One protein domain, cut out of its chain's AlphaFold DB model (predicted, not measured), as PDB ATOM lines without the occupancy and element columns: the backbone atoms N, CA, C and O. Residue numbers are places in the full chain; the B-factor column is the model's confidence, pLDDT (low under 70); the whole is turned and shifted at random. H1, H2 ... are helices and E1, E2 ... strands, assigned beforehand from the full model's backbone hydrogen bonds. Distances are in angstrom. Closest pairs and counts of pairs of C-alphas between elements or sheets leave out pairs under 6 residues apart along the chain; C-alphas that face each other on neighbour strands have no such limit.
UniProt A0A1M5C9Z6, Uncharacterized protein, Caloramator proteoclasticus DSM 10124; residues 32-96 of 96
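What this domain is: This is residues 32 to 96 of the 96 residues of an uncharacterized protein of Caloramator proteoclasticus DSM 10124 (UniProt A0A1M5C9Z6). A two-stranded hairpin, E1 and E2, makes one side of a loose, flat frame, and two short helices, H1 and H2, make a corner on the other. After E2, residues 75 to 96 loop out, fold back across the hairpin and end near H1. The 65 printed residues run H1, H2, E1, E2, the sheet antiparallel; the class is mixed, with under half in named elements. The radius of gyration of the C-alphas is 13.4 A, the spans 36 by 32 by 15 A.

Where its parts are: E1, residues 56 to 62, is 19.0 A long; E2, residues 68 to 74, 18.8 A, ending at C-alpha 74 (133.468, 125.615, 126.400). H1, residues 33 to 42, 14.2 A, begins at C-alpha 33 (137.305, 123.132, 143.587). H2 is residues 48 to 53.

How they stand to each other: E1 and E2 form an antiparallel hairpin at 152 degrees; N 57 and O 73 are within hydrogen-bond range, 2.9 A. H1 and H2 are close but not clearly touching, closest C-alphas Val 41 and Glu 48, 6.5 A, at a steep tilt of 65 degrees, opposite ways. H1 is apart from both strands, H2 from E2. In H1 and H2 every O i to N i+4 pair is within hydrogen-bond range.

The domain as a whole: The C-alphas farthest apart, of Gly 44 and Pro 64, are 36.8 A apart. The printed part has no cut, its three links are tight, and residue 96 alone is under pLDDT 70.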
ATOM      1  N   LYS A  32     138.912 124.908 147.842       91.81
ATOM      2  CA  LYS A  32     139.060 123.750 146.946       91.81
ATOM      3  C   LYS A  32     137.967 123.754 145.875       91.81
ATOM      4  O   LYS A  32     136.872 124.259 146.109       91.81
ATOM      5  N   TYR A  33     138.242 123.156 144.717       92.00
ATOM      6  CA  TYR A  33     137.305 123.132 143.587       92.00
ATOM      7  C   TYR A  33     135.984 122.449 143.944       92.00
ATOM      8  O   TYR A  33     134.916 123.013 143.705       92.00
ATOM      9  N   GLU A  34     136.049 121.298 144.603       93.19
ATOM     10  CA  GLU A  34     134.876 120.512 144.994       93.19
ATOM     11  C   GLU A  34     134.015 121.264 146.015       93.19
ATOM     12  O   GLU A  34     132.787 121.216 145.962       93.19
ATOM     13  N   GLU A  35     134.664 122.000 146.922       94.62
ATOM     14  CA  GLU A  35     133.991 122.829 147.922       94.62
ATOM     15  C   GLU A  35     133.203 123.953 147.246       94.62
ATOM     16  O   GLU A  35     132.005 124.097 147.481       94.62
ATOM     17  N   THR A  36     133.848 124.706 146.353       95.44
ATOM     18  CA  THR A  36     133.183 125.788 145.614       95.44
ATOM     19  C   THR A  36     132.068 125.294 144.704       95.44
ATOM     20  O   THR A  36     131.002 125.901 144.671       95.44
ATOM     21  N   TYR A  37     132.267 124.165 144.019       95.44
ATOM     22  CA  TYR A  37     131.242 123.568 143.171       95.44
ATOM     23  C   TYR A  37     129.992 123.236 143.983       95.44
ATOM     24  O   TYR A  37     128.904 123.709 143.658       95.44
ATOM     25  N   LYS A  38     130.159 122.513 145.097       95.94
ATOM     26  CA  LYS A  38     129.049 122.167 145.985       95.94
ATOM     27  C   LYS A  38     128.333 123.413 146.508       95.94
ATOM     28  O   LYS A  38     127.114 123.486 146.437       95.94
ATOM     29  N   ILE A  39     129.082 124.412 146.978       95.12
ATOM     30  CA  ILE A  39     128.513 125.670 147.483       95.12
ATOM     31  C   ILE A  39     127.661 126.373 146.421       95.12
ATOM     32  O   ILE A  39     126.607 126.928 146.740       95.12
ATOM     33  N   GLU A  40     128.122 126.417 145.175       96.44
ATOM     34  CA  GLU A  40     127.428 127.142 144.111       96.44
ATOM     35  C   GLU A  40     126.246 126.333 143.538       96.44
ATOM     36  O   GLU A  40     125.255 126.943 143.127       96.44
ATOM     37  N   VAL A  41     126.282 124.995 143.614       96.56
ATOM     38  CA  VAL A  41     125.115 124.116 143.396       96.56
ATOM     39  C   VAL A  41     124.070 124.305 144.497       96.56
ATOM     40  O   VAL A  41     122.911 124.579 144.192       96.56
ATOM     41  N   ASP A  42     124.471 124.265 145.772       96.50
ATOM     42  CA  ASP A  42     123.573 124.425 146.929       96.50
ATOM     43  C   ASP A  42     122.860 125.791 146.919       96.50
ATOM     44  O   ASP A  42     121.720 125.927 147.363       96.50
ATOM     45  N   LYS A  43     123.514 126.826 146.374       96.31
ATOM     46  CA  LYS A  43     122.928 128.165 146.180       96.31
ATOM     47  C   LYS A  43     122.059 128.299 144.928       96.31
ATOM     48  O   LYS A  43     121.555 129.392 144.672       96.31
ATOM     49  N   GLY A  44     121.937 127.251 144.118       95.19
ATOM     50  CA  GLY A  44     121.198 127.266 142.855       95.19
ATOM     51  C   GLY A  44     121.835 128.126 141.759       95.19
ATOM     52  O   GLY A  44     121.169 128.458 140.780       95.19
ATOM     53  N   LYS A  45     123.109 128.511 141.906       94.75
ATOM     54  CA  LYS A  45     123.839 129.276 140.882       94.75
ATOM     55  C   LYS A  45     124.386 128.373 139.785       94.75
ATOM     56  O   LYS A  45     124.397 128.763 138.621       94.75
ATOM     57  N   ILE A  46     124.812 127.169 140.159       95.75
ATOM     58  CA  ILE A  46     125.098 126.088 139.223       95.75
ATOM     59  C   ILE A  46     123.892 125.155 139.227       95.75
ATOM     60  O   ILE A  46     123.606 124.487 140.216       95.75
ATOM     61  N   ILE A  47     123.184 125.101 138.102       96.50
ATOM     62  CA  ILE A  47     122.174 124.069 137.868       96.50
ATOM     63  C   ILE A  47     122.922 122.862 137.316       96.50
ATOM     64  O   ILE A  47     123.292 122.860 136.143       96.50
ATOM     65  N   GLU A  48     123.171 121.871 138.167       94.19
ATOM     66  CA  GLU A  48     124.067 120.741 137.892       94.19
ATOM     67  C   GLU A  48     123.770 120.035 136.559       94.19
ATOM     68  O   GLU A  48     124.673 119.847 135.748       94.19
ATOM     69  N   GLU A  49     122.503 119.739 136.274       95.19
ATOM     70  CA  GLU A  49     122.082 119.115 135.013       95.19
ATOM     71  C   GLU A  49     122.451 119.971 133.786       95.19
ATOM     72  O   GLU A  49     123.037 119.489 132.812       95.19
ATOM     73  N   LYS A  50     122.176 121.280 133.845       94.31
ATOM     74  CA  LYS A  50     122.508 122.203 132.752       94.31
ATOM     75  C   LYS A  50     124.011 122.345 132.605       94.31
ATOM     76  O   LYS A  50     124.523 122.300 131.497       94.31
ATOM     77  N   PHE A  51     124.722 122.488 133.713       93.19
ATOM     78  CA  PHE A  51     126.164 122.652 133.695       93.19
ATOM     79  C   PHE A  51     126.868 121.403 133.144       93.19
ATOM     80  O   PHE A  51     127.762 121.522 132.312       93.19
ATOM     81  N   ASN A  52     126.430 120.203 133.537       92.31
ATOM     82  CA  ASN A  52     126.988 118.924 133.080       92.31
ATOM     83  C   ASN A  52     126.605 118.527 131.655       92.31
ATOM     84  O   ASN A  52     127.329 117.749 131.044       92.31
ATOM     85  N   SER A  53     125.529 119.087 131.103       93.94
ATOM     86  CA  SER A  53     125.187 118.891 129.688       93.94
ATOM     87  C   SER A  53     125.993 119.774 128.727       93.94
ATOM     88  O   SER A  53     126.005 119.504 127.525       93.94
ATOM     89  N   LEU A  54     126.695 120.803 129.218       92.62
ATOM     90  CA  LEU A  54     127.589 121.608 128.383       92.62
ATOM     91  C   LEU A  54     128.794 120.777 127.930       92.62
ATOM     92  O   LEU A  54     129.514 120.213 128.757       92.62
ATOM     93  N   LYS A  55     129.069 120.777 126.619       91.94
ATOM     94  CA  LYS A  55     130.320 120.236 126.072       91.94
ATOM     95  C   LYS A  55     131.484 121.099 126.567       91.94
ATOM     96  O   LYS A  55     131.660 122.230 126.107       91.94
ATOM     97  N   ARG A  56     132.252 120.567 127.519       92.81
ATOM     98  CA  ARG A  56     133.398 121.245 128.127       92.81
ATOM     99  C   ARG A  56     134.618 120.343 128.205       92.81
ATOM    100  O   ARG A  56     134.487 119.131 128.354       92.81
ATOM    101  N   GLU A  57     135.786 120.963 128.180       93.69
ATOM    102  CA  GLU A  57     137.072 120.299 128.365       93.69
ATOM    103  C   GLU A  57     137.839 120.981 129.496       93.69
ATOM    104  O   GLU A  57     137.939 122.208 129.544       93.69
ATOM    105  N   GLU A  58     138.389 120.188 130.412       93.62
ATOM    106  CA  GLU A  58     139.361 120.685 131.381       93.62
ATOM    107  C   GLU A  58     140.751 120.574 130.768       93.62
ATOM    108  O   GLU A  58     141.249 119.477 130.510       93.62
ATOM    109  N   ILE A  59     141.375 121.721 130.514       94.50
ATOM    110  CA  ILE A  59     142.696 121.790 129.895       94.50
ATOM    111  C   ILE A  59     143.675 122.503 130.820       94.50
ATOM    112  O   ILE A  59     143.305 123.362 131.631       94.50
ATOM    113  N   LYS A  60     144.952 122.152 130.676       95.50
ATOM    114  CA  LYS A  60     146.050 122.797 131.386       95.50
ATOM    115  C   LYS A  60     146.871 123.652 130.442       95.50
ATOM    116  O   LYS A  60     147.402 123.156 129.451       95.50
ATOM    117  N   ILE A  61     147.016 124.927 130.780       94.75
ATOM    118  CA  ILE A  61     147.825 125.871 130.008       94.75
ATOM    119  C   ILE A  61     149.131 126.123 130.757       94.75
ATOM    120  O   ILE A  61     149.123 126.474 131.936       94.75
ATOM    121  N   LYS A  62     150.270 125.957 130.081       96.56
ATOM    122  CA  LYS A  62     151.580 126.246 130.677       96.56
ATOM    123  C   LYS A  62     151.793 127.754 130.782       96.56
ATOM    124  O   LYS A  62     151.696 128.471 129.789       96.56
ATOM    125  N   SER A  63     152.120 128.221 131.980       93.81
ATOM    126  CA  SER A  63     152.534 129.597 132.233       93.81
ATOM    127  C   SER A  63     154.004 129.801 131.841       93.81
ATOM    128  O   SER A  63     154.825 128.917 132.106       93.81
ATOM    129  N   PRO A  64     154.384 130.982 131.314       96.62
ATOM    130  CA  PRO A  64     155.789 131.359 131.126       96.62
ATOM    131  C   PRO A  64     156.627 131.298 132.413       96.62
ATOM    132  O   PRO A  64     157.845 131.185 132.349       96.62
ATOM    133  N   TYR A  65     155.981 131.344 133.581       95.81
ATOM    134  CA  TYR A  65     156.625 131.277 134.896       95.81
ATOM    135  C   TYR A  65     156.751 129.845 135.451       95.81
ATOM    136  O   TYR A  65     157.089 129.668 136.618       95.81
ATOM    137  N   GLY A  66     156.459 128.819 134.644       95.50
ATOM    138  CA  GLY A  66     156.727 127.417 134.987       95.50
ATOM    139  C   GLY A  66     155.633 126.690 135.776       95.50
ATOM    140  O   GLY A  66     155.843 125.545 136.162       95.50
ATOM    141  N   TYR A  67     154.469 127.307 135.997       93.56
ATOM    142  CA  TYR A  67     153.300 126.646 136.595       93.56
ATOM    143  C   TYR A  67     152.208 126.345 135.556       93.56
ATOM    144  O   TYR A  67     152.193 126.921 134.469       93.56
ATOM    145  N   GLU A  68     151.282 125.443 135.879       95.25
ATOM    146  CA  GLU A  68     150.128 125.124 135.030       95.25
ATOM    147  C   GLU A  68     148.883 125.885 135.499       95.25
ATOM    148  O   GLU A  68     148.600 125.968 136.694       95.25
ATOM    149  N   LEU A  69     148.133 126.438 134.550       93.12
ATOM    150  CA  LEU A  69     146.816 127.024 134.763       93.12
ATOM    151  C   LEU A  69     145.756 125.965 134.471       93.12
ATOM    152  O   LEU A  69     145.655 125.496 133.337       93.12
ATOM    153  N   ASN A  70     144.953 125.619 135.474       93.56
ATOM    154  CA  ASN A  70     143.746 124.827 135.258       93.56
ATOM    155  C   ASN A  70     142.691 125.718 134.604       93.56
ATOM    156  O   ASN A  70     142.423 126.817 135.090       93.56
ATOM    157  N   THR A  71     142.100 125.252 133.512       95.00
ATOM    158  CA  THR A  71     141.126 126.023 132.739       95.00
ATOM    159  C   THR A  71     139.997 125.130 132.259       95.00
ATOM    160  O   THR A  71     140.181 123.929 132.066       95.00
ATOM    161  N   MET A  72     138.829 125.733 132.060       95.25
ATOM    162  CA  MET A  72     137.657 125.071 131.509       95.25
ATOM    163  C   MET A  72     137.314 125.725 130.178       95.25
ATOM    164  O   MET A  72     137.057 126.929 130.118       95.25
ATOM    165  N   TYR A  73     137.351 124.936 129.113       95.12
ATOM    166  CA  TYR A  73     137.024 125.374 127.767       95.12
ATOM    167  C   TYR A  73     135.612 124.929 127.405       95.12
ATOM    168  O   TYR A  73     135.258 123.766 127.583       95.12
ATOM    169  N   PHE A  74     134.820 125.861 126.884       94.44
ATOM    170  CA  PHE A  74     133.468 125.615 126.400       94.44
ATOM    171  C   PHE A  74     133.440 125.884 124.902       94.44
ATOM    172  O   PHE A  74     133.621 127.024 124.466       94.44
ATOM    173  N   GLU A  75     133.234 124.834 124.115       91.44
ATOM    174  CA  GLU A  75     133.209 124.957 122.663       91.44
ATOM    175  C   GLU A  75     131.890 125.581 122.192       91.44
ATOM    176  O   GLU A  75     130.804 125.163 122.595       91.44
ATOM    177  N   VAL A  76     131.988 126.551 121.280       92.19
ATOM    178  CA  VAL A  76     130.838 127.108 120.560       92.19
ATOM    179  C   VAL A  76     130.952 126.709 119.087       92.19
ATOM    180  O   VAL A  76     131.840 127.221 118.395       92.19
ATOM    181  N   PRO A  77     130.081 125.813 118.582       91.12
ATOM    182  CA  PRO A  77     130.150 125.343 117.203       91.12
ATOM    183  C   PRO A  77     130.100 126.493 116.195       91.12
ATOM    184  O   PRO A  77     129.301 127.419 116.334       91.12
ATOM    185  N   ASN A  78     130.921 126.403 115.148       94.19
ATOM    186  CA  ASN A  78     130.989 127.378 114.049       94.19
ATOM    187  C   ASN A  78     131.373 128.812 114.473       94.19
ATOM    188  O   ASN A  78     131.075 129.767 113.755       94.19
ATOM    189  N   SER A  79     132.047 128.981 115.615       94.50
ATOM    190  CA  SER A  79     132.592 130.270 116.051       94.50
ATOM    191  C   SER A  79     134.100 130.350 115.819       94.50
ATOM    192  O   SER A  79     134.840 129.427 116.143       94.50
ATOM    193  N   ASN A  80     134.572 131.495 115.324       95.00
ATOM    194  CA  ASN A  80     135.991 131.869 115.302       95.00
ATOM    195  C   ASN A  80     136.342 132.925 116.365       95.00
ATOM    196  O   ASN A  80     137.432 133.496 116.348       95.00
ATOM    197  N   LYS A  81     135.400 133.222 117.265       95.75
ATOM    198  CA  LYS A  81     135.559 134.177 118.361       95.75
ATOM    199  C   LYS A  81     135.690 133.424 119.674       95.75
ATOM    200  O   LYS A  81     134.986 132.440 119.895       95.75
ATOM    201  N   ALA A  82     136.537 133.945 120.552       94.31
ATOM    202  CA  ALA A  82     136.740 133.423 121.893       94.31
ATOM    203  C   ALA A  82     136.555 134.533 122.931       94.31
ATOM    204  O   ALA A  82     136.865 135.698 122.677       94.31
ATOM    205  N   VAL A  83     136.069 134.148 124.109       95.56
ATOM    206  CA  VAL A  83     136.021 135.000 125.298       95.56
ATOM    207  C   VAL A  83     136.835 134.309 126.378       95.56
ATOM    208  O   VAL A  83     136.624 133.132 126.656       95.56
ATOM    209  N   ILE A  84     137.765 135.046 126.977       94.81
ATOM    210  CA  ILE A  84     138.579 134.559 128.088       94.81
ATOM    211  C   ILE A  84     138.052 135.211 129.358       94.81
ATOM    212  O   ILE A  84     138.003 136.436 129.458       94.81
ATOM    213  N   ILE A  85     137.662 134.384 130.324       93.88
ATOM    214  CA  ILE A  85     137.222 134.832 131.642       93.88
ATOM    215  C   ILE A  85     138.292 134.419 132.646       93.88
ATOM    216  O   ILE A  85     138.552 133.234 132.841       93.88
ATOM    217  N   CYS A  86     138.912 135.408 133.281       93.19
ATOM    218  CA  CYS A  86     139.863 135.206 134.367       93.19
ATOM    219  C   CYS A  86     139.228 135.642 135.687       93.19
ATOM    220  O   CYS A  86     138.432 136.581 135.721       93.19
ATOM    221  N   HIS A  87     139.600 134.983 136.781       92.00
ATOM    222  CA  HIS A  87     139.099 135.287 138.118       92.00
ATOM    223  C   HIS A  87     140.239 135.651 139.076       92.00
ATOM    224  O   HIS A  87     141.414 135.402 138.803       92.00
ATOM    225  N   GLY A  88     139.885 136.262 140.208       89.69
ATOM    226  CA  GLY A  88     140.840 136.595 141.265       89.69
ATOM    227  C   GLY A  88     141.376 135.359 141.995       89.69
ATOM    228  O   GLY A  88     140.843 134.258 141.865       89.69
ATOM    229  N   ILE A  89     142.412 135.563 142.809       88.25
ATOM    230  CA  ILE A  89     143.139 134.506 143.535       88.25
ATOM    231  C   ILE A  89     142.273 133.676 144.500       88.25
ATOM    232  O   ILE A  89     142.588 132.519 144.761       88.25
ATOM    233  N   THR A  90     141.189 134.244 145.032       90.50
ATOM    234  CA  THR A  90     140.292 133.539 145.963       90.50
ATOM    235  C   THR A  90     139.241 132.689 145.258       90.50
ATOM    236  O   THR A  90     138.604 131.870 145.905       90.50
ATOM    237  N   TYR A  91     139.063 132.869 143.950       93.88
ATOM    238  CA  TYR A  91     138.085 132.131 143.160       93.88
ATOM    239  C   TYR A  91     138.672 130.831 142.610       93.88
ATOM    240  O   TYR A  91     139.873 130.705 142.370       93.88
ATOM    241  N   THR A  92     137.778 129.885 142.347       94.06
ATOM    242  CA  THR A  92     138.042 128.655 141.599       94.06
ATOM    243  C   THR A  92     137.340 128.702 140.237       94.06
ATOM    244  O   THR A  92     136.597 129.643 139.946       94.06
ATOM    245  N   LEU A  93     137.491 127.637 139.441       92.69
ATOM    246  CA  LEU A  93     136.745 127.445 138.190       92.69
ATOM    247  C   LEU A  93     135.217 127.365 138.386       92.69
ATOM    248  O   LEU A  93     134.481 127.571 137.426       92.69
ATOM    249  N   TYR A  94     134.748 127.087 139.608       92.75
ATOM    250  CA  TYR A  94     133.327 126.932 139.941       92.75
ATOM    251  C   TYR A  94     132.766 128.104 140.762       92.75
ATOM    252  O   TYR A  94     131.584 128.416 140.641       92.75
ATOM    253  N   GLY A  95     133.624 128.796 141.524       79.38
ATOM    254  CA  GLY A  95     133.369 130.137 142.046       79.38
ATOM    255  C   GLY A  95     133.453 130.315 143.569       79.38
ATOM    256  O   GLY A  95     132.947 129.511 144.341       79.38
ATOM    257  N   ARG A  96     133.980 131.490 143.934       68.38
ATOM    258  CA  ARG A  96     134.055 132.152 145.249       68.38
ATOM    259  C   ARG A  96     134.980 131.577 146.321       68.38
ATOM    260  O   ARG A  96     134.873 130.380 146.639       68.38
TER     261      ARG A  96